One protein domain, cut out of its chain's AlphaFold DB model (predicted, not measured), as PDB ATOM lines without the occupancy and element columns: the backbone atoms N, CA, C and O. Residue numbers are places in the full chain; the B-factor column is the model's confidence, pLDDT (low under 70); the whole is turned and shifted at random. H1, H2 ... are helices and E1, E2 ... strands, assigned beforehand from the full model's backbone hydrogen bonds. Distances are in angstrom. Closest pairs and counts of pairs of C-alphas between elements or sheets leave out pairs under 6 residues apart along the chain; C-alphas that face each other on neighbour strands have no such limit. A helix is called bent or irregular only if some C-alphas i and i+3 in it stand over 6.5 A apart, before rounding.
ATOM      1  N   ILE A   2      26.848  33.652 -35.013       67.75
ATOM      2  CA  ILE A   2      26.404  32.511 -35.837       67.75
ATOM      3  C   ILE A   2      25.097  31.988 -35.241       67.75
ATOM      4  O   ILE A   2      25.111  31.482 -34.115       67.75
ATOM      5  N   LEU A   3      23.983  32.165 -35.956       69.88
ATOM      6  CA  LEU A   3      22.672  31.626 -35.578       69.88
ATOM      7  C   LEU A   3      22.721  30.093 -35.564       69.88
ATOM      8  O   LEU A   3      23.350  29.481 -36.426       69.88
ATOM      9  N   LYS A   4      22.086  29.475 -34.566       78.62
ATOM     10  CA  LYS A   4      21.980  28.018 -34.447       78.62
ATOM     11  C   LYS A   4      20.613  27.579 -34.941       78.62
ATOM     12  O   LYS A   4      19.600  28.079 -34.460       78.62
ATOM     13  N   GLU A   5      20.580  26.642 -35.875       83.38
ATOM     14  CA  GLU A   5      19.326  26.042 -36.323       83.38
ATOM     15  C   GLU A   5      18.613  25.372 -35.135       83.38
ATOM     16  O   GLU A   5      19.247  24.692 -34.319       83.38
ATOM     17  N   TYR A   6      17.313  25.637 -34.980       85.06
ATOM     18  CA  TYR A   6      16.505  24.982 -33.955       85.06
ATOM     19  C   TYR A   6      16.084  23.604 -34.464       85.06
ATOM     20  O   TYR A   6      15.546  23.489 -35.561       85.06
ATOM     21  N   LEU A   7      16.310  22.572 -33.653       81.31
ATOM     22  CA  LEU A   7      15.976  21.193 -33.996       81.31
ATOM     23  C   LEU A   7      14.864  20.686 -33.078       81.31
ATOM     24  O   LEU A   7      14.942  20.815 -31.853       81.31
ATOM     25  N   ILE A   8      13.845  20.074 -33.680       78.94
ATOM     26  CA  ILE A   8      12.802  19.345 -32.954       78.94
ATOM     27  C   ILE A   8      13.468  18.202 -32.176       78.94
ATOM     28  O   ILE A   8      14.364  17.531 -32.690       78.94
ATOM     29  N   GLY A   9      13.081  18.033 -30.911       79.88
ATOM     30  CA  GLY A   9      13.777  17.157 -29.964       79.88
ATOM     31  C   GLY A   9      14.758  17.858 -29.037       79.88
ATOM     32  O   GLY A   9      15.367  17.218 -28.181       79.88
ATOM     33  N   ILE A  10      14.883  19.178 -29.159       87.69
ATOM     34  CA  ILE A  10      15.561  20.028 -28.186       87.69
ATOM     35  C   ILE A  10      14.521  20.900 -27.489       87.69
ATOM     36  O   ILE A  10      13.754  21.625 -28.126       87.69
ATOM     37  N   CYS A  11      14.548  20.895 -26.156       91.62
ATOM     38  CA  CYS A  11      13.713  21.791 -25.370       91.62
ATOM     39  C   CYS A  11      14.052  23.254 -25.686       91.62
ATOM     40  O   CYS A  11      15.166  23.706 -25.402       91.62
ATOM     41  N   LEU A  12      13.080  24.026 -26.178       93.56
ATOM     42  CA  LEU A  12      13.254  25.455 -26.456       93.56
ATOM     43  C   LEU A  12      13.718  26.221 -25.203       93.56
ATOM     44  O   LEU A  12      14.583  27.085 -25.286       93.56
ATOM     45  N   GLY A  13      13.184  25.861 -24.033       93.00
ATOM     46  CA  GLY A  13      13.407  26.572 -22.774       93.00
ATOM     47  C   GLY A  13      14.727  26.293 -22.054       93.00
ATOM     48  O   GLY A  13      15.143  27.083 -21.211       93.00
ATOM     49  N   CYS A  14      15.382  25.162 -22.323       92.69
ATOM     50  CA  CYS A  14      16.603  24.786 -21.599       92.69
ATOM     51  C   CYS A  14      17.682  24.125 -22.455       92.69
ATOM     52  O   CYS A  14      18.723  23.748 -21.920       92.69
ATOM     53  N   LYS A  15      17.446  23.974 -23.763       90.19
ATOM     54  CA  LYS A  15      18.370  23.378 -24.735       90.19
ATOM     55  C   LYS A  15      18.766  21.920 -24.450       90.19
ATOM     56  O   LYS A  15      19.641  21.370 -25.110       90.19
ATOM     57  N   LYS A  16      18.116  21.263 -23.486       88.00
ATOM     58  CA  LYS A  16      18.316  19.833 -23.239       88.00
ATOM     59  C   LYS A  16      17.752  19.026 -24.404       88.00
ATOM     60  O   LYS A  16      16.660  19.334 -24.887       88.00
ATOM     61  N   CYS A  17      18.487  17.995 -24.814       84.19
ATOM     62  CA  CYS A  17      17.957  16.992 -25.723       84.19
ATOM     63  C   CYS A  17      16.857  16.203 -25.002       84.19
ATOM     64  O   CYS A  17      17.064  15.737 -23.885       84.19
ATOM     65  N   LEU A  18      15.689  16.093 -25.627       83.00
ATOM     66  CA  LEU A  18      14.526  15.379 -25.095       83.00
ATOM     67  C   LEU A  18      14.636  13.864 -25.310       83.00
ATOM     68  O   LEU A  18      14.018  13.097 -24.585       83.00
ATOM     69  N   TYR A  19      15.480  13.438 -26.249       73.00
ATOM     70  CA  TYR A  19      15.634  12.029 -26.626       73.00
ATOM     71  C   TYR A  19      17.031  11.457 -26.299       73.00
ATOM     72  O   TYR A  19      17.282  10.265 -26.467       73.00
ATOM     73  N   CYS A  20      17.954  12.288 -25.799       65.44
ATOM     74  CA  CYS A  20      19.331  11.900 -25.495       65.44
ATOM     75  C   CYS A  20      19.512  11.761 -23.974       65.44
ATOM     76  O   CYS A  20      19.807  12.736 -23.287       65.44
ATOM     77  N   GLY A  21      19.326  10.554 -23.442       60.50
ATOM     78  CA  GLY A  21      19.600  10.218 -22.041       60.50
ATOM     79  C   GLY A  21      19.196   8.780 -21.712       60.50
ATOM     80  O   GLY A  21      18.391   8.195 -22.434       60.50
ATOM     81  N   ASP A  22      19.775   8.209 -20.651       51.94
ATOM     82  CA  ASP A  22      19.328   6.924 -20.077       51.94
ATOM     83  C   ASP A  22      18.044   7.115 -19.245       51.94
ATOM     84  O   ASP A  22      17.177   6.240 -19.196       51.94
ATOM     85  N   GLU A  23      17.867   8.306 -18.665       53.69
ATOM     86  CA  GLU A  23      16.564   8.804 -18.235       53.69
ATOM     87  C   GLU A  23      15.847   9.360 -19.465       53.69
ATOM     88  O   GLU A  23      16.047  10.511 -19.854       53.69
ATOM     89  N   LEU A  24      15.030   8.524 -20.107       52.25
ATOM     90  CA  LEU A  24      14.034   8.974 -21.077       52.25
ATOM     91  C   LEU A  24      13.320  10.191 -20.472       52.25
ATOM     92  O   LEU A  24      12.596  10.049 -19.481       52.25
ATOM     93  N   ILE A  25      13.490  11.384 -21.048       54.66
ATOM     94  CA  ILE A  25      12.527  12.463 -20.833       54.66
ATOM     95  C   ILE A  25      11.264  11.956 -21.530       54.66
ATOM     96  O   ILE A  25      11.045  12.202 -22.706       54.66
ATOM     97  N   LYS A  26      10.483  11.145 -20.803       57.16
ATOM     98  CA  LYS A  26       9.386  10.314 -21.322       57.16
ATOM     99  C   LYS A  26       8.274  11.116 -21.992       57.16
ATOM    100  O   LYS A  26       7.385  10.521 -22.580       57.16
ATOM    101  N   VAL A  27       8.288  12.442 -21.856       69.38
ATOM    102  CA  VAL A  27       7.263  13.313 -22.416       69.38
ATOM    103  C   VAL A  27       7.912  14.582 -22.959       69.38
ATOM    104  O   VAL A  27       8.355  15.455 -22.200       69.38
ATOM    105  N   ALA A  28       7.960  14.677 -24.284       82.19
ATOM    106  CA  ALA A  28       8.160  15.924 -24.998       82.19
ATOM    107  C   ALA A  28       6.791  16.584 -25.203       82.19
ATOM    108  O   ALA A  28       5.823  15.936 -25.585       82.19
ATOM    109  N   TYR A  29       6.690  17.882 -24.925       85.88
ATOM    110  CA  TYR A  29       5.461  18.631 -25.164       85.88
ATOM    111  C   TYR A  29       5.629  19.485 -26.408       85.88
ATOM    112  O   TYR A  29       6.248  20.553 -26.351       85.88
ATOM    113  N   SER A  30       5.065  19.011 -27.513       86.19
ATOM    114  CA  SER A  30       4.955  19.767 -28.756       86.19
ATOM    115  C   SER A  30       3.964  20.918 -28.593       86.19
ATOM    116  O   SER A  30       2.905  20.779 -27.979       86.19
ATOM    117  N   GLN A  31       4.341  22.092 -29.085       87.31
ATOM    118  CA  GLN A  31       3.550  23.317 -29.053       87.31
ATOM    119  C   GLN A  31       3.728  24.073 -30.368       87.31
ATOM    120  O   GLN A  31       4.777  23.997 -31.010       87.31
ATOM    121  N   VAL A  32       2.706  24.843 -30.735       86.94
ATOM    122  CA  VAL A  32       2.735  25.717 -31.907       86.94
ATOM    123  C   VAL A  32       2.896  27.151 -31.432       86.94
ATOM    124  O   VAL A  32       2.117  27.638 -30.610       86.94
ATOM    125  N   PHE A  33       3.912  27.835 -31.942       85.69
ATOM    126  CA  PHE A  33       4.008  29.276 -31.807       85.69
ATOM    127  C   PHE A  33       3.037  29.936 -32.787       85.69
ATOM    128  O   PHE A  33       3.084  29.692 -33.994       85.69
ATOM    129  N   ALA A  34       2.174  30.795 -32.253       78.38
ATOM    130  CA  ALA A  34       1.327  31.696 -33.014       78.38
ATOM    131  C   ALA A  34       1.479  33.109 -32.441       78.38
ATOM    132  O   ALA A  34       1.641  33.281 -31.234       78.38
ATOM    133  N   SER A  35       1.402  34.124 -33.300       67.31
ATOM    134  CA  SER A  35       1.514  35.539 -32.917       67.31
ATOM    135  C   SER A  35       0.457  35.996 -31.903       67.31
ATOM    136  O   SER A  35       0.634  37.023 -31.262       67.31
ATOM    137  N   GLU A  36      -0.615  35.222 -31.729       68.94
ATOM    138  CA  GLU A  36      -1.720  35.467 -30.792       68.94
ATOM    139  C   GLU A  36      -1.462  34.917 -29.373       68.94
ATOM    140  O   GLU A  36      -2.361  34.897 -28.534       68.94
ATOM    141  N   LEU A  37      -0.250  34.437 -29.074       70.12
ATOM    142  CA  LEU A  37       0.098  33.968 -27.731       70.12
ATOM    143  C   LEU A  37      -0.026  35.082 -26.680       70.12
ATOM    144  O   LEU A  37       0.315  36.239 -26.923       70.12
ATOM    145  N   PHE A  38      -0.422  34.700 -25.461       76.12
ATOM    146  CA  PHE A  38      -0.407  35.594 -24.302       76.12
ATOM    147  C   PHE A  38       0.968  36.262 -24.142       76.12
ATOM    148  O   PHE A  38       1.997  35.592 -24.248       76.12
ATOM    149  N   SER A  39       0.986  37.561 -23.821       80.00
ATOM    150  CA  SER A  39       2.206  38.389 -23.761       80.00
ATOM    151  C   SER A  39       3.370  37.724 -23.003       80.00
ATOM    152  O   SER A  39       4.479  37.657 -23.527       80.00
ATOM    153  N   LYS A  40       3.114  37.106 -21.841       86.19
ATOM    154  CA  LYS A  40       4.151  36.407 -21.056       86.19
ATOM    155  C   LYS A  40       4.674  35.120 -21.705       86.19
ATOM    156  O   LYS A  40       5.830  34.749 -21.514       86.19
ATOM    157  N   GLN A  41       3.839  34.409 -22.466       89.44
ATOM    158  CA  GLN A  41       4.273  33.244 -23.246       89.44
ATOM    159  C   GLN A  41       5.125  33.671 -24.440       89.44
ATOM    160  O   GLN A  41       6.141  33.035 -24.727       89.44
ATOM    161  N   TYR A  42       4.741  34.762 -25.101       90.00
ATOM    162  CA  TYR A  42       5.534  35.355 -26.168       90.00
ATOM    163  C   TYR A  42       6.910  35.808 -25.658       90.00
ATOM    164  O   TYR A  42       7.923  35.446 -26.256       90.00
ATOM    165  N   GLU A  43       6.969  36.510 -24.522       91.12
ATOM    166  CA  GLU A  43       8.233  36.909 -23.881       91.12
ATOM    167  C   GLU A  43       9.112  35.704 -23.557       91.12
ATOM    168  O   GLU A  43      10.279  35.683 -23.936       91.12
ATOM    169  N   TYR A  44       8.544  34.650 -22.959       93.88
ATOM    170  CA  TYR A  44       9.287  33.419 -22.696       93.88
ATOM    171  C   TYR A  44       9.942  32.851 -23.960       93.88
ATOM    172  O   TYR A  44      11.102  32.437 -23.933       93.88
ATOM    173  N   ILE A  45       9.211  32.806 -25.073       93.25
ATOM    174  CA  ILE A  45       9.734  32.279 -26.337       93.25
ATOM    175  C   ILE A  45      10.817  33.206 -26.883       93.25
ATOM    176  O   ILE A  45      11.910  32.736 -27.197       93.25
ATOM    177  N   LYS A  46      10.557  34.515 -26.932       92.69
ATOM    178  CA  LYS A  46      11.501  35.524 -27.423       92.69
ATOM    179  C   LYS A  46      12.815  35.516 -26.642       92.69
ATOM    180  O   LYS A  46      13.891  35.515 -27.249       92.69
ATOM    181  N   ASP A  47      12.735  35.446 -25.318       94.38
ATOM    182  CA  ASP A  47      13.896  35.399 -24.435       94.38
ATOM    183  C   ASP A  47      14.724  34.146 -24.684       94.38
ATOM    184  O   ASP A  47      15.942  34.230 -24.809       94.38
ATOM    185  N   ASN A  48      14.088  32.980 -24.817       94.69
ATOM    186  CA  ASN A  48      14.810  31.732 -25.052       94.69
ATOM    187  C   ASN A  48      15.396  31.644 -26.469       94.69
ATOM    188  O   ASN A  48      16.528  31.183 -26.622       94.69
ATOM    189  N   VAL A  49      14.687  32.135 -27.490       92.94
ATOM    190  CA  VAL A  49      15.214  32.254 -28.861       92.94
ATOM    191  C   VAL A  49      16.470  33.116 -28.877       92.94
ATOM    192  O   VAL A  49      17.499  32.690 -29.405       92.94
ATOM    193  N   THR A  50      16.427  34.266 -28.208       93.25
ATOM    194  CA  THR A  50      17.574  35.176 -28.100       93.25
ATOM    195  C   THR A  50      18.704  34.555 -27.275       93.25
ATOM    196  O   THR A  50      19.852  34.513 -27.714       93.25
ATOM    197  N   ARG A  51      18.387  34.002 -26.097       93.75
ATOM    198  CA  ARG A  51      19.348  33.422 -25.147       93.75
ATOM    199  C   ARG A  51      20.136  32.260 -25.738       93.75
ATOM    200  O   ARG A  51      21.334  32.143 -25.488       93.75
ATOM    201  N   PHE A  52      19.476  31.381 -26.488       92.50
ATOM    202  CA  PHE A  52      20.120  30.212 -27.094       92.50
ATOM    203  C   PHE A  52      20.572  30.439 -28.535       92.50
ATOM    204  O   PHE A  52      21.227  29.558 -29.106       92.50
ATOM    205  N   ASN A  53      20.297  31.633 -29.064       90.69
ATOM    206  CA  ASN A  53      20.620  32.070 -30.410       90.69
ATOM    207  C   ASN A  53      20.011  31.163 -31.491       90.69
ATOM    208  O   ASN A  53      20.711  30.732 -32.411       90.69
ATOM    209  N   TYR A  54      18.730  30.820 -31.330       91.19
ATOM    210  CA  TYR A  54      18.002  30.009 -32.300       91.19
ATOM    211  C   TYR A  54      17.667  30.824 -33.552       91.19
ATOM    212  O   TYR A  54      17.246  31.974 -33.464       91.19
ATOM    213  N   SER A  55      17.801  30.204 -34.721       89.31
ATOM    214  CA  SER A  55      17.404  30.761 -36.016       89.31
ATOM    215  C   SER A  55      15.896  30.613 -36.250       89.31
ATOM    216  O   SER A  55      15.478  29.976 -37.214       89.31
ATOM    217  N   LEU A  56      15.078  31.137 -35.334       89.44
ATOM    218  CA  LEU A  56      13.615  31.077 -35.402       89.44
ATOM    219  C   LEU A  56      13.035  32.453 -35.728       89.44
ATOM    220  O   LEU A  56      13.390  33.447 -35.095       89.44
ATOM    221  N   ASP A  57      12.118  32.490 -36.690       88.50
ATOM    222  CA  ASP A  57      11.401  33.703 -37.067       88.50
ATOM    223  C   ASP A  57      10.108  33.846 -36.253       88.50
ATOM    224  O   ASP A  57       9.108  33.174 -36.510       88.50
ATOM    225  N   LEU A  58      10.134  34.765 -35.282       89.31
ATOM    226  CA  LEU A  58       9.008  35.087 -34.396       89.31
ATOM    227  C   LEU A  58       7.849  35.822 -35.096       89.31
ATOM    228  O   LEU A  58       6.869  36.162 -34.434       89.31
ATOM    229  N   THR A  59       7.951  36.100 -36.398       86.31
ATOM    230  CA  THR A  59       6.848  36.629 -37.218       86.31
ATOM    231  C   THR A  59       6.032  35.522 -37.884       86.31
ATOM    232  O   THR A  59       4.902  35.754 -38.312       86.31
ATOM    233  N   THR A  60       6.571  34.303 -37.932       86.44
ATOM    234  CA  THR A  60       5.952  33.145 -38.586       86.44
ATOM    235  C   THR A  60       5.492  32.109 -37.568       86.44
ATOM    236  O   THR A  60       5.987  32.064 -36.442       86.44
ATOM    237  N   LYS A  61       4.544  31.250 -37.955       88.75
ATOM    238  CA  LYS A  61       4.167  30.091 -37.138       88.75
ATOM    239  C   LYS A  61       5.256  29.026 -37.228       88.75
ATOM    240  O   LYS A  61       5.687  28.677 -38.323       88.75
ATOM    241  N   PHE A  62       5.648  28.466 -36.089       88.44
ATOM    242  CA  PHE A  62       6.597  27.356 -36.034       88.44
ATOM    243  C   PHE A  62       6.274  26.405 -34.884       88.44
ATOM    244  O   PHE A  62       5.673  26.791 -33.880       88.44
ATOM    245  N   ASN A  63       6.702  25.154 -35.025       89.81
ATOM    246  CA  ASN A  63       6.573  24.147 -33.980       89.81
ATOM    247  C   ASN A  63       7.796  24.177 -33.067       89.81
ATOM    248  O   ASN A  63       8.929  24.333 -33.526       89.81
ATOM    249  N   PHE A  64       7.578  23.989 -31.772       91.06
ATOM    250  CA  PHE A  64       8.646  23.842 -30.794       91.06
ATOM    251  C   PHE A  64       8.282  22.792 -29.751       91.06
ATOM    252  O   PHE A  64       7.121  22.439 -29.561       91.06
ATOM    253  N   THR A  65       9.299  22.292 -29.063       91.75
ATOM    254  CA  THR A  65       9.153  21.259 -28.036       91.75
ATOM    255  C   THR A  65       9.677  21.762 -26.698       91.75
ATOM    256  O   THR A  65      10.637  22.537 -26.627       91.75
ATOM    257  N   LEU A  66       9.036  21.336 -25.609       91.31
ATOM    258  CA  LEU A  66       9.451  21.620 -24.237       91.31
ATOM    259  C   LEU A  66       9.573  20.318 -23.441       91.31
ATOM    260  O   LEU A  66       8.760  19.411 -23.598       91.31
ATOM    261  N   CYS A  67      10.545  20.247 -22.529       90.88
ATOM    262  CA  CYS A  67      10.538  19.214 -21.493       90.88
ATOM    263  C   CYS A  67       9.418  19.487 -20.480       90.88
ATOM    264  O   CYS A  67       8.938  20.617 -20.374       90.88
ATOM    265  N   SER A  68       9.059  18.499 -19.660       87.81
ATOM    266  CA  SER A  68       7.978  18.613 -18.669       87.81
ATOM    267  C   SER A  68       8.113  19.825 -17.737       87.81
ATOM    268  O   SER A  68       7.133  20.529 -17.479       87.81
ATOM    269  N   SER A  69       9.328  20.130 -17.266       90.44
ATOM    270  CA  SER A  69       9.578  21.297 -16.407       90.44
ATOM    271  C   SER A  69       9.356  22.619 -17.145       90.44
ATOM    272  O   SER A  69       8.685  23.513 -16.629       90.44
ATOM    273  N   CYS A  70       9.885  22.746 -18.365       93.56
ATOM    274  CA  CYS A  70       9.721  23.956 -19.168       93.56
ATOM    275  C   CYS A  70       8.278  24.122 -19.647       93.56
ATOM    276  O   CYS A  70       7.771  25.238 -19.635       93.56
ATOM    277  N   HIS A  71       7.595  23.026 -19.986       92.06
ATOM    278  CA  HIS A  71       6.178  23.027 -20.331       92.06
ATOM    279  C   HIS A  71       5.332  23.532 -19.162       92.06
ATOM    280  O   HIS A  71       4.555  24.467 -19.323       92.06
ATOM    281  N   SER A  72       5.549  22.993 -17.961       89.75
ATOM    282  CA  SER A  72       4.830  23.424 -16.757       89.75
ATOM    283  C   SER A  72       5.033  24.911 -16.468       89.75
ATOM    284  O   SER A  72       4.083  25.616 -16.130       89.75
ATOM    285  N   TYR A  73       6.265  25.408 -16.615       91.75
ATOM    286  CA  TYR A  73       6.565  26.831 -16.467       91.75
ATOM    287  C   TYR A  73       5.851  27.669 -17.531       91.75
ATOM    288  O   TYR A  73       5.184  28.645 -17.196       91.75
ATOM    289  N   PHE A  74       5.951  27.263 -18.797       91.44
ATOM    290  CA  PHE A  74       5.334  27.939 -19.932       91.44
ATOM    291  C   PHE A  74       3.808  28.019 -19.797       91.44
ATOM    292  O   PHE A  74       3.225  29.067 -20.069       91.44
ATOM    293  N   GLN A  75       3.157  26.962 -19.307       89.25
ATOM    294  CA  GLN A  75       1.712  26.946 -19.069       89.25
ATOM    295  C   GLN A  75       1.278  27.905 -17.958       89.25
ATOM    296  O   GLN A  75       0.239  28.551 -18.068       89.25
ATOM    297  N   ARG A  76       2.082  28.063 -16.900       89.12
ATOM    298  CA  ARG A  76       1.781  29.028 -15.827       89.12
ATOM    299  C   ARG A  76       1.779  30.470 -16.330       89.12
ATOM    300  O   ARG A  76       1.043  31.284 -15.781       89.12
ATOM    301  N   GLN A  77       2.523  30.762 -17.397       84.12
ATOM    302  CA  GLN A  77       2.530  32.083 -18.031       84.12
ATOM    303  C   GLN A  77       1.223  32.419 -18.770       84.12
ATOM    304  O   GLN A  77       1.039  33.571 -19.147       84.12
ATOM    305  N   ARG A  78       0.293  31.461 -18.945       78.12
ATOM    306  CA  ARG A  78      -1.065  31.738 -19.461       78.12
ATOM    307  C   ARG A  78      -1.953  32.470 -18.462       78.12
ATOM    308  O   ARG A  78      -2.973  33.022 -18.854       78.12
ATOM    309  N   LYS A  79      -1.619  32.450 -17.168       67.62
ATOM    310  CA  LYS A  79      -2.495  33.025 -16.146       67.62
ATOM    311  C   LYS A  79      -2.382  34.549 -16.134       67.62
ATOM    312  O   LYS A  79      -1.298  35.103 -15.933       67.62
ATOM    313  N   SER A  80      -3.536  35.189 -16.329       53.66
ATOM    314  CA  SER A  80      -3.759  36.613 -16.086       53.66
ATOM    315  C   SER A  80      -3.281  37.003 -14.684       53.66
ATOM    316  O   SER A  80      -3.288  36.196 -13.751       53.66
TER     317      SER A  80
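This is residues 2 to 80 of the 196 residues of an uncharacterized protein of Rhizophagus irregularis (strain DAOM 181602 / DAOM 197198 / MUCL 43194) (UniProt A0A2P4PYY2). Two antiparallel strands, E1 and E2, make a small ribbon, and both helices, H1 and H2, lie over one face of it; H2 follows directly on E2 and folds back along E1. A long stretch with no named element, residues 2 to 27, runs along the E2 side of the ribbon, passes through the middle of the domain at residues 11 to 13 and makes a wide loop at one end with residues 19 to 26. The printed part has 79 residues with two named helices and two named strands, in the order E1, H1, E2, H2, and a sheet of order E1 - E2. The class is mixed, helices and strands, though under half of the residues are in named elements. The whole is compact, with a radius of gyration of the C-alphas of 12.3 A and spans of 36 by 34 by 19 A.

The printed part begins with C-alpha 2 at (26.404, 32.511, -35.837), and residues 2 to 27 hold no named element. E1, residues 28 to 33, starts at C-alpha 28 (8.160, 15.924, -24.998) and measures 15.6 A from first to last C-alpha. H1, residues 39 to 52, is 20.0 A long. E2, residues 62 to 67, is 17.1 A long. H2, residues 68 to 76, is 12.4 A long and ends at C-alpha 76 (1.781, 29.028, -15.827).

E1 and E2 are antiparallel neighbours, with 148 degrees between their directions. The C-alphas of Ser 30 and Thr 65 face each other at 4.5 A. Across the pair, N 31 and O 64 are within hydrogen-bond range at 2.8 A, and N 66 and O 29 at 3.0 A. E1 and H2 have 3 pairs of C-alphas within 8 A, the closest being those of Tyr 29 and His 71 at 6.6 A. E2 and H2 are near each other, with 5 pairs of C-alphas within 10 A. H1, with residues 41 to 44 alone, only just touches H2, with 3 pairs of C-alphas within 8 A; the closest are those of Gln 41 and Phe 74, 6.3 A apart. H1 and H2 run opposite ways at a steep tilt of 38 degrees, only just more than shallow. In H1 and H2 every O i to N i+4 pair is within hydrogen-bond range.

The outline is flat, but only just. The two C-alphas farthest apart, those of Asp 22 and Ser 80, are 37.8 A apart. The printed part has no cut. The links E1 to H1 and E2 to H2 are tight, and H1 to E2 is short, with 9 residues. The mean pLDDT of the printed part is 83.1, and residues 2 to 3, 20 to 27, 35 to 36 and 79 to 80 are under 70.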